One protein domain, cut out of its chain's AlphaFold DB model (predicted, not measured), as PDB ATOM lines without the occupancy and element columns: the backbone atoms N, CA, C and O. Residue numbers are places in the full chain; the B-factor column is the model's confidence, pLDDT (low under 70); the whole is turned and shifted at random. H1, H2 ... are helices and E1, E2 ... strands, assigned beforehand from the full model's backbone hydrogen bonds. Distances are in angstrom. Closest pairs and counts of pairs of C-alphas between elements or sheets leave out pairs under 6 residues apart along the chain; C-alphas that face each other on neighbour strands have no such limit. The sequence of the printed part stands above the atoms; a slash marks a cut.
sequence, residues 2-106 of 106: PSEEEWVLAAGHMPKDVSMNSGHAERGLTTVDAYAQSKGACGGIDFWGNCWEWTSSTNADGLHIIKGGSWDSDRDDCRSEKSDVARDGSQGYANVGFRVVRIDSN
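This is residues 2 to 106 of the 106 residues of the protein "FGE-sulfatase domain-containing protein" of Bacteroides sp. An279 (UniProt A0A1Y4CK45). There is little regular structure: a small sheet of three strands has one short helix, H1, over one face, and long loops, residues 12 to 51 and 68 to 95, make up most of the rest. Named elements hold only 22 of the 105 printed residues, in the order H1, E1, E2, E3, class mixed. The sheet runs E2, E1, E3, mixed. The whole is compact, radius of gyration of the C-alphas 13.1 A, spanning 34 by 33 by 22 A.

H1, residues 4 to 11, begins at C-alpha 4, (49.004, -20.306, -40.529), and is 10.5 A long from first to last C-alpha. E1, residues 52 to 58, measures 14.8 A; E2, residues 64 to 67, 9.9 A; E3, residues 96 to 98, 7.0 A, ending at C-alpha 98, (47.212, -18.570, -52.377).

H1 is on the sheet, over E1, at a height of 9.8 A; their closest C-alphas, Glu 4 and Ser 57, are 5.7 A apart. In H1 every O i to N i+4 pair is within hydrogen-bond range. E1 and E2 form an antiparallel hairpin, N 53 to O 67 2.8 A. E3 is parallel to E1, N 97 to O 52 2.7 A.

The farthest C-alphas, Arg 27 and Asn 106, are 44.2 A apart. The printed part has no cut. The links H1 to E1 and E2 to E3 are long. Residue 106 alone has pLDDT under 70.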
ATOM      1  N   PRO A   2      52.151 -16.951 -46.376       97.75
ATOM      2  CA  PRO A   2      51.985 -16.756 -44.938       97.75
ATOM      3  C   PRO A   2      52.141 -18.088 -44.195       97.75
ATOM      4  O   PRO A   2      51.816 -19.143 -44.747       97.75
ATOM      5  N   SER A   3      52.604 -18.046 -42.949       98.06
ATOM      6  CA  SER A   3      52.332 -19.123 -41.993       98.06
ATOM      7  C   SER A   3      50.837 -19.169 -41.661       98.06
ATOM      8  O   SER A   3      50.094 -18.224 -41.939       98.06
ATOM      9  N   GLU A   4      50.372 -20.257 -41.050       98.00
ATOM     10  CA  GLU A   4      49.004 -20.306 -40.529       98.00
ATOM     11  C   GLU A   4      48.737 -19.153 -39.549       98.00
ATOM     12  O   GLU A   4      47.702 -18.495 -39.639       98.00
ATOM     13  N   GLU A   5      49.670 -18.880 -38.640       97.62
ATOM     14  CA  GLU A   5      49.521 -17.826 -37.637       97.62
ATOM     15  C   GLU A   5      49.423 -16.440 -38.286       97.62
ATOM     16  O   GLU A   5      48.516 -15.672 -37.969       97.62
ATOM     17  N   GLU A   6      50.294 -16.138 -39.253       97.94
ATOM     18  CA  GLU A   6      50.247 -14.882 -40.012       97.94
ATOM     19  C   GLU A   6      48.917 -14.728 -40.756       97.94
ATOM     20  O   GLU A   6      48.340 -13.640 -40.785       97.94
ATOM     21  N   TRP A   7      48.411 -15.822 -41.333       98.50
ATOM     22  CA  TRP A   7      47.125 -15.833 -42.017       98.50
ATOM     23  C   TRP A   7      45.979 -15.502 -41.053       98.50
ATOM     24  O   TRP A   7      45.166 -14.623 -41.339       98.50
ATOM     25  N   VAL A   8      45.939 -16.154 -39.884       98.38
ATOM     26  CA  VAL A   8      44.895 -15.941 -38.865       98.38
ATOM     27  C   VAL A   8      44.949 -14.526 -38.300       98.38
ATOM     28  O   VAL A   8      43.903 -13.897 -38.138       98.38
ATOM     29  N   LEU A   9      46.146 -13.996 -38.042       97.88
ATOM     30  CA  LEU A   9      46.332 -12.619 -37.582       97.88
ATOM     31  C   LEU A   9      45.838 -11.603 -38.619       97.88
ATOM     32  O   LEU A   9      45.191 -10.621 -38.258       97.88
ATOM     33  N   ALA A  10      46.110 -11.845 -39.903       98.12
ATOM     34  CA  ALA A  10      45.671 -10.977 -40.988       98.12
ATOM     35  C   ALA A  10      44.147 -11.036 -41.210       98.12
ATOM     36  O   ALA A  10      43.518  -9.992 -41.409       98.12
ATOM     37  N   ALA A  11      43.552 -12.231 -41.134       98.25
ATOM     38  CA  ALA A  11      42.109 -12.436 -41.247       98.25
ATOM     39  C   ALA A  11      41.355 -11.835 -40.052       98.25
ATOM     40  O   ALA A  11      40.369 -11.119 -40.222       98.25
ATOM     41  N   GLY A  12      41.831 -12.075 -38.830       98.12
ATOM     42  CA  GLY A  12      41.112 -11.744 -37.602       98.12
ATOM     43  C   GLY A  12      39.892 -12.640 -37.372       98.12
ATOM     44  O   GLY A  12      39.771 -13.720 -37.948       98.12
ATOM     45  N   HIS A  13      38.975 -12.210 -36.503       96.88
ATOM     46  CA  HIS A  13      37.747 -12.956 -36.224       96.88
ATOM     47  C   HIS A  13      36.755 -12.840 -37.386       96.88
ATOM     48  O   HIS A  13      36.413 -11.728 -37.782       96.88
ATOM     49  N   MET A  14      36.251 -13.973 -37.876       97.00
ATOM     50  CA  MET A  14      35.200 -14.007 -38.894       97.00
ATOM     51  C   MET A  14      33.887 -13.426 -38.338       97.00
ATOM     52  O   MET A  14      33.310 -14.016 -37.420       97.00
ATOM     53  N   PRO A  15      33.365 -12.305 -38.877       94.88
ATOM     54  CA  PRO A  15      32.103 -11.740 -38.408       94.88
ATOM     55  C   PRO A  15      30.933 -12.713 -38.608       94.88
ATOM     56  O   PRO A  15      30.847 -13.419 -39.614       94.88
ATOM     57  N   LYS A  16      29.985 -12.739 -37.664       91.81
ATOM     58  CA  LYS A  16      28.841 -13.671 -37.720       91.81
ATOM     59  C   LYS A  16      28.009 -13.504 -38.987       91.81
ATOM     60  O   LYS A  16      27.562 -14.500 -39.544       91.81
ATOM     61  N   ASP A  17      27.847 -12.274 -39.446       92.31
ATOM     62  CA  ASP A  17      27.054 -11.839 -40.594       92.31
ATOM     63  C   ASP A  17      27.896 -11.584 -41.854       92.31
ATOM     64  O   ASP A  17      27.404 -10.998 -42.815       92.31
ATOM     65  N   VAL A  18      29.155 -12.041 -41.881       94.38
ATOM     66  CA  VAL A  18      30.008 -11.858 -43.057       94.38
ATOM     67  C   VAL A  18      29.390 -12.516 -44.293       94.38
ATOM     68  O   VAL A  18      28.946 -13.671 -44.248       94.38
ATOM     69  N   SER A  19      29.378 -11.758 -45.391       95.00
ATOM     70  CA  SER A  19      29.021 -12.240 -46.723       95.00
ATOM     71  C   SER A  19      30.268 -12.808 -47.395       95.00
ATOM     72  O   SER A  19      31.318 -12.167 -47.385       95.00
ATOM     73  N   MET A  20      30.167 -14.005 -47.956       96.94
ATOM     74  CA  MET A  20      31.283 -14.721 -48.572       96.94
ATOM     75  C   MET A  20      30.776 -15.718 -49.612       96.94
ATOM     76  O   MET A  20      29.626 -16.156 -49.543       96.94
ATOM     77  N   ASN A  21      31.658 -16.140 -50.515       98.25
ATOM     78  CA  ASN A  21      31.398 -17.255 -51.416       98.25
ATOM     79  C   ASN A  21      31.744 -18.589 -50.730       98.25
ATOM     80  O   ASN A  21      32.902 -18.997 -50.710       98.25
ATOM     81  N   SER A  22      30.755 -19.252 -50.137       97.81
ATOM     82  CA  SER A  22      30.892 -20.571 -49.494       97.81
ATOM     83  C   SER A  22      29.577 -21.340 -49.605       97.81
ATOM     84  O   SER A  22      28.551 -20.752 -49.953       97.81
ATOM     85  N   GLY A  23      29.587 -22.637 -49.305       97.31
ATOM     86  CA  GLY A  23      28.385 -23.471 -49.253       97.31
ATOM     87  C   GLY A  23      27.612 -23.505 -50.572       97.31
ATOM     88  O   GLY A  23      26.383 -23.554 -50.559       97.31
ATOM     89  N   HIS A  24      28.316 -23.412 -51.702       97.06
ATOM     90  CA  HIS A  24      27.738 -23.295 -53.041       97.06
ATOM     91  C   HIS A  24      26.794 -22.094 -53.226       97.06
ATOM     92  O   HIS A  24      25.862 -22.160 -54.032       97.06
ATOM     93  N   ALA A  25      27.037 -20.985 -52.512       96.12
ATOM     94  CA  ALA A  25      26.390 -19.705 -52.812       96.12
ATOM     95  C   ALA A  25      26.594 -19.319 -54.288       96.12
ATOM     96  O   ALA A  25      25.662 -18.859 -54.943       96.12
ATOM     97  N   GLU A  26      27.788 -19.604 -54.815       97.44
ATOM     98  CA  GLU A  26      28.118 -19.547 -56.235       97.44
ATOM     99  C   GLU A  26      28.565 -20.926 -56.749       97.44
ATOM    100  O   GLU A  26      28.928 -21.828 -55.989       97.44
ATOM    101  N   ARG A  27      28.561 -21.112 -58.076       94.75
ATOM    102  CA  ARG A  27      28.947 -22.389 -58.721       94.75
ATOM    103  C   ARG A  27      30.460 -22.631 -58.801       94.75
ATOM    104  O   ARG A  27      30.876 -23.646 -59.354       94.75
ATOM    105  N   GLY A  28      31.268 -21.687 -58.337       97.50
ATOM    106  CA  GLY A  28      32.716 -21.683 -58.494       97.50
ATOM    107  C   GLY A  28      33.331 -20.417 -57.909       97.50
ATOM    108  O   GLY A  28      32.688 -19.708 -57.134       97.50
ATOM    109  N   LEU A  29      34.565 -20.122 -58.318       98.12
ATOM    110  CA  LEU A  29      35.257 -18.890 -57.943       98.12
ATOM    111  C   LEU A  29      34.501 -17.647 -58.427       98.12
ATOM    112  O   LEU A  29      33.940 -17.629 -59.526       98.12
ATOM    113  N   THR A  30      34.563 -16.590 -57.629       98.38
ATOM    114  CA  THR A  30      34.110 -15.244 -57.999       98.38
ATOM    115  C   THR A  30      35.295 -14.332 -58.288       98.38
ATOM    116  O   THR A  30      36.444 -14.667 -57.985       98.38
ATOM    117  N   THR A  31      35.034 -13.155 -58.866       98.00
ATOM    118  CA  THR A  31      36.057 -12.104 -58.917       98.00
ATOM    119  C   THR A  31      36.497 -11.751 -57.497       98.00
ATOM    120  O   THR A  31      35.695 -11.799 -56.565       98.00
ATOM    121  N   VAL A  32      37.776 -11.403 -57.338       96.62
ATOM    122  CA  VAL A  32      38.408 -11.150 -56.027       96.62
ATOM    123  C   VAL A  32      37.750 -10.021 -55.226       96.62
ATOM    124  O   VAL A  32      37.968  -9.887 -54.031       96.62
ATOM    125  N   ASP A  33      36.984  -9.162 -55.890       96.50
ATOM    126  CA  ASP A  33      36.321  -7.994 -55.322       96.50
ATOM    127  C   ASP A  33      34.803  -8.166 -55.163       96.50
ATOM    128  O   ASP A  33      34.142  -7.260 -54.650       96.50
ATOM    129  N   ALA A  34      34.243  -9.326 -55.529       98.00
ATOM    130  CA  ALA A  34      32.809  -9.603 -55.411       98.00
ATOM    131  C   ALA A  34      32.296  -9.471 -53.965       98.00
ATOM    132  O   ALA A  34      31.137  -9.116 -53.747       98.00
ATOM    133  N   TYR A  35      33.171  -9.703 -52.979       96.50
ATOM    134  CA  TYR A  35      32.880  -9.559 -51.553       96.50
ATOM    135  C   TYR A  35      33.774  -8.514 -50.867       96.50
ATOM    136  O   TYR A  35      34.108  -8.653 -49.694       96.50
ATOM    137  N   ALA A  36      34.143  -7.429 -51.560       96.81
ATOM    138  CA  ALA A  36      35.090  -6.426 -51.055       96.81
ATOM    139  C   ALA A  36      34.678  -5.714 -49.742       96.81
ATOM    140  O   ALA A  36      35.517  -5.081 -49.089       96.81
ATOM    141  N   GLN A  37      33.406  -5.798 -49.331       95.12
ATOM    142  CA  GLN A  37      32.953  -5.353 -48.005       95.12
ATOM    143  C   GLN A  37      33.483  -6.225 -46.852       95.12
ATOM    144  O   GLN A  37      33.593  -5.747 -45.724       95.12
ATOM    145  N   SER A  38      33.810  -7.488 -47.127       94.88
ATOM    146  CA  SER A  38      34.263  -8.478 -46.154       94.88
ATOM    147  C   SER A  38      35.778  -8.393 -46.009       94.88
ATOM    148  O   SER A  38      36.534  -9.046 -46.725       94.88
ATOM    149  N   LYS A  39      36.221  -7.535 -45.089       97.00
ATOM    150  CA  LYS A  39      37.641  -7.275 -44.842       97.00
ATOM    151  C   LYS A  39      38.132  -8.008 -43.602       97.00
ATOM    152  O   LYS A  39      37.471  -7.979 -42.566       97.00
ATOM    153  N   GLY A  40      39.313  -8.605 -43.710       97.31
ATOM    154  CA  GLY A  40      40.062  -9.100 -42.563       97.31
ATOM    155  C   GLY A  40      40.610  -7.959 -41.703       97.31
ATOM    156  O   GLY A  40      40.564  -6.786 -42.087       97.31
ATOM    157  N   ALA A  41      41.182  -8.300 -40.551       97.81
ATOM    158  CA  ALA A  41      41.783  -7.343 -39.620       97.81
ATOM    159  C   ALA A  41      42.877  -6.465 -40.259       97.81
ATOM    160  O   ALA A  41      43.033  -5.306 -39.876       97.81
ATOM    161  N   CYS A  42      43.601  -6.976 -41.260       96.69
ATOM    162  CA  CYS A  42      44.604  -6.205 -42.001       96.69
ATOM    163  C   CYS A  42      44.032  -5.336 -43.141       96.69
ATOM    164  O   CYS A  42      44.787  -4.660 -43.838       96.69
ATOM    165  N   GLY A  43      42.715  -5.367 -43.372       97.31
ATOM    166  CA  GLY A  43      42.045  -4.662 -44.468       97.31
ATOM    167  C   GLY A  43      42.036  -5.402 -45.811       97.31
ATOM    168  O   GLY A  43      41.415  -4.913 -46.756       97.31
ATOM    169  N   GLY A  44      42.686  -6.568 -45.904       97.12
ATOM    170  CA  GLY A  44      42.599  -7.455 -47.068       97.12
ATOM    171  C   GLY A  44      41.213  -8.095 -47.208       97.12
ATOM    172  O   GLY A  44      40.473  -8.190 -46.233       97.12
ATOM    173  N   ILE A  45      40.870  -8.525 -48.418       97.81
ATOM    174  CA  ILE A  45      39.575  -9.130 -48.771       97.81
ATOM    175  C   ILE A  45      39.730 -10.631 -49.048       97.81
ATOM    176  O   ILE A  45      40.862 -11.123 -49.132       97.81
ATOM    177  N   ASP A  46      38.598 -11.328 -49.182       97.44
ATOM    178  CA  ASP A  46      38.518 -12.756 -49.524       97.44
ATOM    179  C   ASP A  46      39.297 -13.676 -48.562       97.44
ATOM    180  O   ASP A  46      39.888 -14.669 -48.963       97.44
ATOM    181  N   PHE A  47      39.284 -13.364 -47.261       98.12
ATOM    182  CA  PHE A  47      39.821 -14.273 -46.236       98.12
ATOM    183  C   PHE A  47      38.902 -15.462 -45.942       98.12
ATOM    184  O   PHE A  47      39.368 -16.488 -45.462       98.12
ATOM    185  N   TRP A  48      37.599 -15.329 -46.175       98.19
ATOM    186  CA  TRP A  48      36.616 -16.359 -45.851       98.19
ATOM    187  C   TRP A  48      35.846 -16.715 -47.120       98.19
ATOM    188  O   TRP A  48      35.175 -15.849 -47.682       98.19
ATOM    189  N   GLY A  49      35.947 -17.963 -47.571       98.12
ATOM    190  CA  GLY A  49      35.360 -18.462 -48.810       98.12
ATOM    191  C   GLY A  49      36.202 -18.195 -50.065       98.12
ATOM    192  O   GLY A  49      37.392 -17.913 -50.008       98.12
ATOM    193  N   ASN A  50      35.550 -18.288 -51.223       98.56
ATOM    194  CA  ASN A  50      36.125 -18.223 -52.569       98.56
ATOM    195  C   ASN A  50      37.106 -19.378 -52.834       98.56
ATOM    196  O   ASN A  50      36.714 -20.374 -53.442       98.56
ATOM    197  N   CYS A  51      38.328 -19.328 -52.312       98.44
ATOM    198  CA  CYS A  51      39.276 -20.437 -52.371       98.44
ATOM    199  C   CYS A  51      40.005 -20.623 -51.046       98.44
ATOM    200  O   CYS A  51      40.390 -19.654 -50.398       98.44
ATOM    201  N   TRP A  52      40.311 -21.878 -50.727       98.69
ATOM    202  CA  TRP A  52      41.287 -22.185 -49.699       98.69
ATOM    203  C   TRP A  52      42.620 -21.534 -50.046       98.69
ATOM    204  O   TRP A  52      43.016 -21.518 -51.208       98.69
ATOM    205  N   GLU A  53      43.356 -21.062 -49.053       98.62
ATOM    206  CA  GLU A  53      44.657 -20.452 -49.272       98.62
ATOM    207  C   GLU A  53      45.773 -21.302 -48.671       98.62
ATOM    208  O   GLU A  53      45.741 -21.669 -47.492       98.62
ATOM    209  N   TRP A  54      46.781 -21.599 -49.493       98.62
ATOM    210  CA  TRP A  54      48.000 -22.266 -49.049       98.62
ATOM    211  C   TRP A  54      48.736 -21.480 -47.958       98.62
ATOM    212  O   TRP A  54      49.003 -20.283 -48.108       98.62
ATOM    213  N   THR A  55      49.163 -22.191 -46.909       98.62
ATOM    214  CA  THR A  55      50.105 -21.682 -45.903       98.62
ATOM    215  C   THR A  55      51.429 -22.448 -45.942       98.62
ATOM    216  O   THR A  55      51.528 -23.556 -46.475       98.62
ATOM    217  N   SER A  56      52.484 -21.852 -45.389       97.75
ATOM    218  CA  SER A  56      53.783 -22.518 -45.214       97.75
ATOM    219  C   SER A  56      53.807 -23.496 -44.032       97.75
ATOM    220  O   SER A  56      54.739 -24.293 -43.930       97.75
ATOM    221  N   SER A  57      52.795 -23.464 -43.163       98.25
ATOM    222  CA  SER A  57      52.667 -24.353 -42.008       98.25
ATOM    223  C   SER A  57      52.243 -25.761 -42.435       98.25
ATOM    224  O   SER A  57      51.445 -25.928 -43.358       98.25
ATOM    225  N   THR A  58      52.773 -26.779 -41.754       98.19
ATOM    226  CA  THR A  58      52.470 -28.192 -42.022       98.19
ATOM    227  C   THR A  58      51.916 -28.891 -40.786       98.19
ATOM    228  O   THR A  58      52.208 -28.500 -39.654       98.19
ATOM    229  N   ASN A  59      51.096 -29.918 -41.006       97.06
ATOM    230  CA  ASN A  59      50.623 -30.805 -39.946       97.06
ATOM    231  C   ASN A  59      51.671 -31.894 -39.611       97.06
ATOM    232  O   ASN A  59      52.757 -31.934 -40.192       97.06
ATOM    233  N   ALA A  60      51.341 -32.805 -38.689       96.94
ATOM    234  CA  ALA A  60      52.237 -33.891 -38.270       96.94
ATOM    235  C   ALA A  60      52.631 -34.859 -39.407       96.94
ATOM    236  O   ALA A  60      53.689 -35.481 -39.332       96.94
ATOM    237  N   ASP A  61      51.814 -34.946 -40.460       97.25
ATOM    238  CA  ASP A  61      52.054 -35.785 -41.638       97.25
ATOM    239  C   ASP A  61      52.858 -35.056 -42.732       97.25
ATOM    240  O   ASP A  61      53.114 -35.617 -43.798       97.25
ATOM    241  N   GLY A  62      53.250 -33.796 -42.502       97.44
ATOM    242  CA  GLY A  62      53.972 -32.972 -43.473       97.44
ATOM    243  C   GLY A  62      53.097 -32.378 -44.582       97.44
ATOM    244  O   GLY A  62      53.628 -31.807 -45.532       97.44
ATOM    245  N   LEU A  63      51.767 -32.481 -44.477       98.38
ATOM    246  CA  LEU A  63      50.831 -31.838 -45.400       98.38
ATOM    247  C   LEU A  63      50.683 -30.356 -45.054       98.38
ATOM    248  O   LEU A  63      50.658 -29.990 -43.879       98.38
ATOM    249  N   HIS A  64      50.541 -29.502 -46.067       98.31
ATOM    250  CA  HIS A  64      50.374 -28.063 -45.870       98.31
ATOM    251  C   HIS A  64      48.975 -27.747 -45.349       98.31
ATOM    252  O   HIS A  64      47.980 -28.162 -45.948       98.31
ATOM    253  N   ILE A  65      48.904 -26.989 -44.256       98.56
ATOM    254  CA  ILE A  65      47.649 -26.477 -43.705       98.56
ATOM    255  C   ILE A  65      47.108 -25.419 -44.668       98.56
ATOM    256  O   ILE A  65      47.849 -24.541 -45.126       98.56
ATOM    257  N   ILE A  66      45.820 -25.502 -44.986       98.62
ATOM    258  CA  ILE A  66      45.120 -24.534 -45.835       98.62
ATOM    259  C   ILE A  66      44.048 -23.811 -45.026       98.62
ATOM    260  O   ILE A  66      43.468 -24.379 -44.103       98.62
ATOM    261  N   LYS A  67      43.802 -22.540 -45.350       98.56
ATOM    262  CA  LYS A  67      42.946 -21.653 -44.546       98.56
ATOM    263  C   LYS A  67      41.862 -20.979 -45.382       98.56
ATOM    264  O   LYS A  67      41.977 -20.907 -46.600       98.56
ATOM    265  N   GLY A  68      40.822 -20.493 -44.712       98.06
ATOM    266  CA  GLY A  68      39.819 -19.596 -45.294       98.06
ATOM    267  C   GLY A  68      38.583 -20.257 -45.887       98.06
ATOM    268  O   GLY A  68      37.559 -19.593 -45.999       98.06
ATOM    269  N   GLY A  69      38.604 -21.556 -46.187       98.38
ATOM    270  CA  GLY A  69      37.489 -22.201 -46.879       98.38
ATOM    271  C   GLY A  69      37.399 -21.809 -48.353       98.38
ATOM    272  O   GLY A  69      38.098 -20.928 -48.834       98.38
ATOM    273  N   SER A  70      36.517 -22.470 -49.091       98.50
ATOM    274  CA  SER A  70      36.293 -22.247 -50.524       98.50
ATOM    275  C   SER A  70      34.807 -22.139 -50.861       98.50
ATOM    276  O   SER A  70      33.946 -22.373 -50.014       98.50
ATOM    277  N   TRP A  71      34.500 -21.829 -52.123       98.56
ATOM    278  CA  TRP A  71      33.133 -21.770 -52.658       98.56
ATOM    279  C   TRP A  71      32.311 -23.050 -52.408       98.56
ATOM    280  O   TRP A  71      31.097 -22.975 -52.228       98.56
ATOM    281  N   ASP A  72      32.965 -24.213 -52.353       98.31
ATOM    282  CA  ASP A  72      32.377 -25.532 -52.072       98.31
ATOM    283  C   ASP A  72      32.551 -26.013 -50.620       98.31
ATOM    284  O   ASP A  72      32.203 -27.149 -50.311       98.31
ATOM    285  N   SER A  73      33.082 -25.179 -49.723       97.88
ATOM    286  CA  SER A  73      33.219 -25.519 -48.299       97.88
ATOM    287  C   SER A  73      31.992 -25.117 -47.493       97.88
ATOM    288  O   SER A  73      31.358 -24.102 -47.788       97.88
ATOM    289  N   ASP A  74      31.703 -25.847 -46.416       96.81
ATOM    290  CA  ASP A  74      30.739 -25.388 -45.421       96.81
ATOM    291  C   ASP A  74      31.222 -24.082 -44.776       96.81
ATOM    292  O   ASP A  74      32.415 -23.871 -44.550       96.81
ATOM    293  N   ARG A  75      30.285 -23.204 -44.406       95.56
ATOM    294  CA  ARG A  75      30.607 -21.909 -43.777       95.56
ATOM    295  C   ARG A  75      31.435 -22.053 -42.494       95.56
ATOM    296  O   ARG A  75      32.197 -21.165 -42.124       95.56
ATOM    297  N   ASP A  76      31.260 -23.176 -41.813       95.94
ATOM    298  CA  ASP A  76      31.962 -23.547 -40.593       95.94
ATOM    299  C   ASP A  76      33.447 -23.866 -40.820       95.94
ATOM    300  O   ASP A  76      34.264 -23.647 -39.920       95.94
ATOM    301  N   ASP A  77      33.797 -24.321 -42.022       97.31
ATOM    302  CA  ASP A  77      35.175 -24.567 -42.444       97.31
ATOM    303  C   ASP A  77      35.877 -23.275 -42.884       97.31
ATOM    304  O   ASP A  77      37.103 -23.202 -42.870       97.31
ATOM    305  N   CYS A  78      35.116 -22.221 -43.195       97.62
ATOM    306  CA  CYS A  78      35.664 -20.898 -43.488       97.62
ATOM    307  C   CYS A  78      36.121 -20.137 -42.234       97.62
ATOM    308  O   CYS A  78      36.688 -19.060 -42.358       97.62
ATOM    309  N   ARG A  79      35.873 -20.634 -41.014       97.88
ATOM    310  CA  ARG A  79      36.265 -19.937 -39.777       97.88
ATOM    311  C   ARG A  79      37.779 -19.741 -39.689       97.88
ATOM    312  O   ARG A  79      38.544 -20.666 -39.948       97.88
ATOM    313  N   SER A  80      38.222 -18.564 -39.243       97.69
ATOM    314  CA  SER A  80      39.652 -18.232 -39.161       97.69
ATOM    315  C   SER A  80      40.453 -19.234 -38.325       97.69
ATOM    316  O   SER A  80      41.579 -19.588 -38.667       97.69
ATOM    317  N   GLU A  81      39.868 -19.733 -37.241       95.81
ATOM    318  CA  GLU A  81      40.478 -20.691 -36.321       95.81
ATOM    319  C   GLU A  81      40.548 -22.136 -36.853       95.81
ATOM    320  O   GLU A  81      41.192 -22.974 -36.229       95.81
ATOM    321  N   LYS A  82      39.923 -22.450 -37.996       96.44
ATOM    322  CA  LYS A  82      39.898 -23.803 -38.577       96.44
ATOM    323  C   LYS A  82      41.291 -24.230 -39.053       96.44
ATOM    324  O   LYS A  82      41.839 -23.584 -39.940       96.44
ATOM    325  N   SER A  83      41.865 -25.295 -38.490       94.50
ATOM    326  CA  SER A  83      43.273 -25.695 -38.713       94.50
ATOM    327  C   SER A  83      43.492 -27.186 -39.005       94.50
ATOM    328  O   SER A  83      44.612 -27.632 -39.235       94.50
ATOM    329  N   ASP A  84      42.426 -27.980 -39.018       95.44
ATOM    330  CA  ASP A  84      42.434 -29.432 -39.242       95.44
ATOM    331  C   ASP A  84      42.352 -29.821 -40.732       95.44
ATOM    332  O   ASP A  84      42.264 -31.005 -41.060       95.44
ATOM    333  N   VAL A  85      42.401 -28.846 -41.648       97.75
ATOM    334  CA  VAL A  85      42.376 -29.081 -43.096       97.75
ATOM    335  C   VAL A  85      43.773 -28.892 -43.679       97.75
ATOM    336  O   VAL A  85      44.337 -27.799 -43.664       97.75
ATOM    337  N   ALA A  86      44.316 -29.970 -44.243       98.19
ATOM    338  CA  ALA A  86      45.607 -29.963 -44.918       98.19
ATOM    339  C   ALA A  86      45.534 -30.642 -46.293       98.19
ATOM    340  O   ALA A  86      44.614 -31.420 -46.585       98.19
ATOM    341  N   ARG A  87      46.495 -30.321 -47.162       98.38
ATOM    342  CA  ARG A  87      46.609 -30.855 -48.524       98.38
ATOM    343  C   ARG A  87      48.063 -31.139 -48.888       98.38
ATOM    344  O   ARG A  87      48.993 -30.532 -48.360       98.38
ATOM    345  N   ASP A  88      48.240 -32.064 -49.822       98.25
ATOM    346  CA  ASP A  88      49.538 -32.358 -50.422       98.25
ATOM    347  C   ASP A  88      49.952 -31.198 -51.337       98.25
ATOM    348  O   ASP A  88      49.273 -30.919 -52.329       98.25
ATOM    349  N   GLY A  89      51.056 -30.530 -50.988       96.94
ATOM    350  CA  GLY A  89      51.588 -29.371 -51.710       96.94
ATOM    351  C   GLY A  89      52.212 -29.701 -53.069       96.94
ATOM    352  O   GLY A  89      52.580 -28.786 -53.803       96.94
ATOM    353  N   SER A  90      52.328 -30.983 -53.429       96.75
ATOM    354  CA  SER A  90      52.759 -31.411 -54.766       96.75
ATOM    355  C   SER A  90      51.623 -31.431 -55.800       96.75
ATOM    356  O   SER A  90      51.877 -31.641 -56.988       96.75
ATOM    357  N   GLN A  91      50.378 -31.193 -55.372       97.06
ATOM    358  CA  GLN A  91      49.180 -31.282 -56.206       97.06
ATOM    359  C   GLN A  91      48.478 -29.926 -56.368       97.06
ATOM    360  O   GLN A  91      48.513 -29.066 -55.489       97.06
ATOM    361  N   GLY A  92      47.797 -29.755 -57.505       96.38
ATOM    362  CA  GLY A  92      46.892 -28.634 -57.748       96.38
ATOM    363  C   GLY A  92      45.442 -29.014 -57.451       96.38
ATOM    364  O   GLY A  92      45.011 -30.119 -57.777       96.38
ATOM    365  N   TYR A  93      44.678 -28.079 -56.887       98.06
ATOM    366  CA  TYR A  93      43.266 -28.269 -56.551       98.06
ATOM    367  C   TYR A  93      42.447 -27.113 -57.119       98.06
ATOM    368  O   TYR A  93      42.864 -25.959 -57.047       98.06
ATOM    369  N   ALA A  94      41.262 -27.405 -57.655       97.75
ATOM    370  CA  ALA A  94      40.405 -26.395 -58.286       97.75
ATOM    371  C   ALA A  94      39.886 -25.322 -57.307       97.75
ATOM    372  O   ALA A  94      39.452 -24.256 -57.736       97.75
ATOM    373  N   ASN A  95      39.915 -25.608 -56.006       98.25
ATOM    374  CA  ASN A  95      39.406 -24.756 -54.937       98.25
ATOM    375  C   ASN A  95      40.500 -24.281 -53.962       98.25
ATOM    376  O   ASN A  95      40.161 -23.759 -52.902       98.25
ATOM    377  N   VAL A  96      41.786 -24.441 -54.308       98.62
ATOM    378  CA  VAL A  96      42.914 -23.961 -53.497       98.62
ATOM    379  C   VAL A  96      43.743 -22.954 -54.298       98.62
ATOM    380  O   VAL A  96      44.347 -23.289 -55.315       98.62
ATOM    381  N   GLY A  97      43.762 -21.713 -53.822       98.31
ATOM    382  CA  GLY A  97      44.608 -20.618 -54.276       98.31
ATOM    383  C   GLY A  97      45.685 -20.270 -53.247       98.31
ATOM    384  O   GLY A  97      46.121 -21.099 -52.446       98.31
ATOM    385  N   PHE A  98      46.164 -19.031 -53.281       97.94
ATOM    386  CA  PHE A  98      47.212 -18.570 -52.377       97.94
ATOM    387  C   PHE A  98      47.174 -17.058 -52.205       97.94
ATOM    388  O   PHE A  98      46.742 -16.323 -53.094       97.94
ATOM    389  N   ARG A  99      47.764 -16.596 -51.101       97.62
ATOM    390  CA  ARG A  99      48.204 -15.211 -50.953       97.62
ATOM    391  C   ARG A  99      49.694 -15.130 -50.676       97.62
ATOM    392  O   ARG A  99      50.326 -16.054 -50.157       97.62
ATOM    393  N   VAL A 100      50.262 -13.988 -51.027       96.88
ATOM    394  CA  VAL A 100      51.667 -13.678 -50.777       96.88
ATOM    395  C   VAL A 100      51.791 -12.757 -49.573       96.88
ATOM    396  O   VAL A 100      50.947 -11.897 -49.337       96.88
ATOM    397  N   VAL A 101      52.873 -12.944 -48.829       95.19
ATOM    398  CA  VAL A 101      53.326 -12.027 -47.784       95.19
ATOM    399  C   VAL A 101      54.719 -11.551 -48.153       95.19
ATOM    400  O   VAL A 101      55.470 -12.264 -48.824       95.19
ATOM    401  N   ARG A 102      55.049 -10.339 -47.725       93.88
ATOM    402  CA  ARG A 102      56.367  -9.742 -47.886       93.88
ATOM    403  C   ARG A 102      56.856  -9.325 -46.509       93.88
ATOM    404  O   ARG A 102      56.117  -8.688 -45.767       93.88
ATOM    405  N   ILE A 103      58.104  -9.662 -46.215       90.56
ATOM    406  CA  ILE A 103      58.840  -9.109 -45.084       90.56
ATOM    407  C   ILE A 103      59.673  -7.967 -45.649       90.56
ATOM    408  O   ILE A 103      60.379  -8.152 -46.643       90.56
ATOM    409  N   ASP A 104      59.552  -6.783 -45.062       87.38
ATOM    410  CA  ASP A 104      60.415  -5.675 -45.437       87.38
ATOM    411  C   ASP A 104      61.814  -5.896 -44.867       87.38
ATOM    412  O   ASP A 104      61.995  -6.135 -43.672       87.38
ATOM    413  N   SER A 105      62.809  -5.840 -45.745       81.00
ATOM    414  CA  SER A 105      64.208  -5.785 -45.350       81.00
ATOM    415  C   SER A 105      64.492  -4.373 -44.839       81.00
ATOM    416  O   SER A 105      64.424  -3.427 -45.626       81.00
ATOM    417  N   ASN A 106      64.775  -4.235 -43.542       65.00
ATOM    418  CA  ASN A 106      65.382  -3.014 -42.997       65.00
ATOM    419  C   ASN A 106      66.801  -2.817 -43.536       65.00
ATOM    420  O   ASN A 106      67.525  -3.833 -43.666       65.00
TER     421      ASN A 106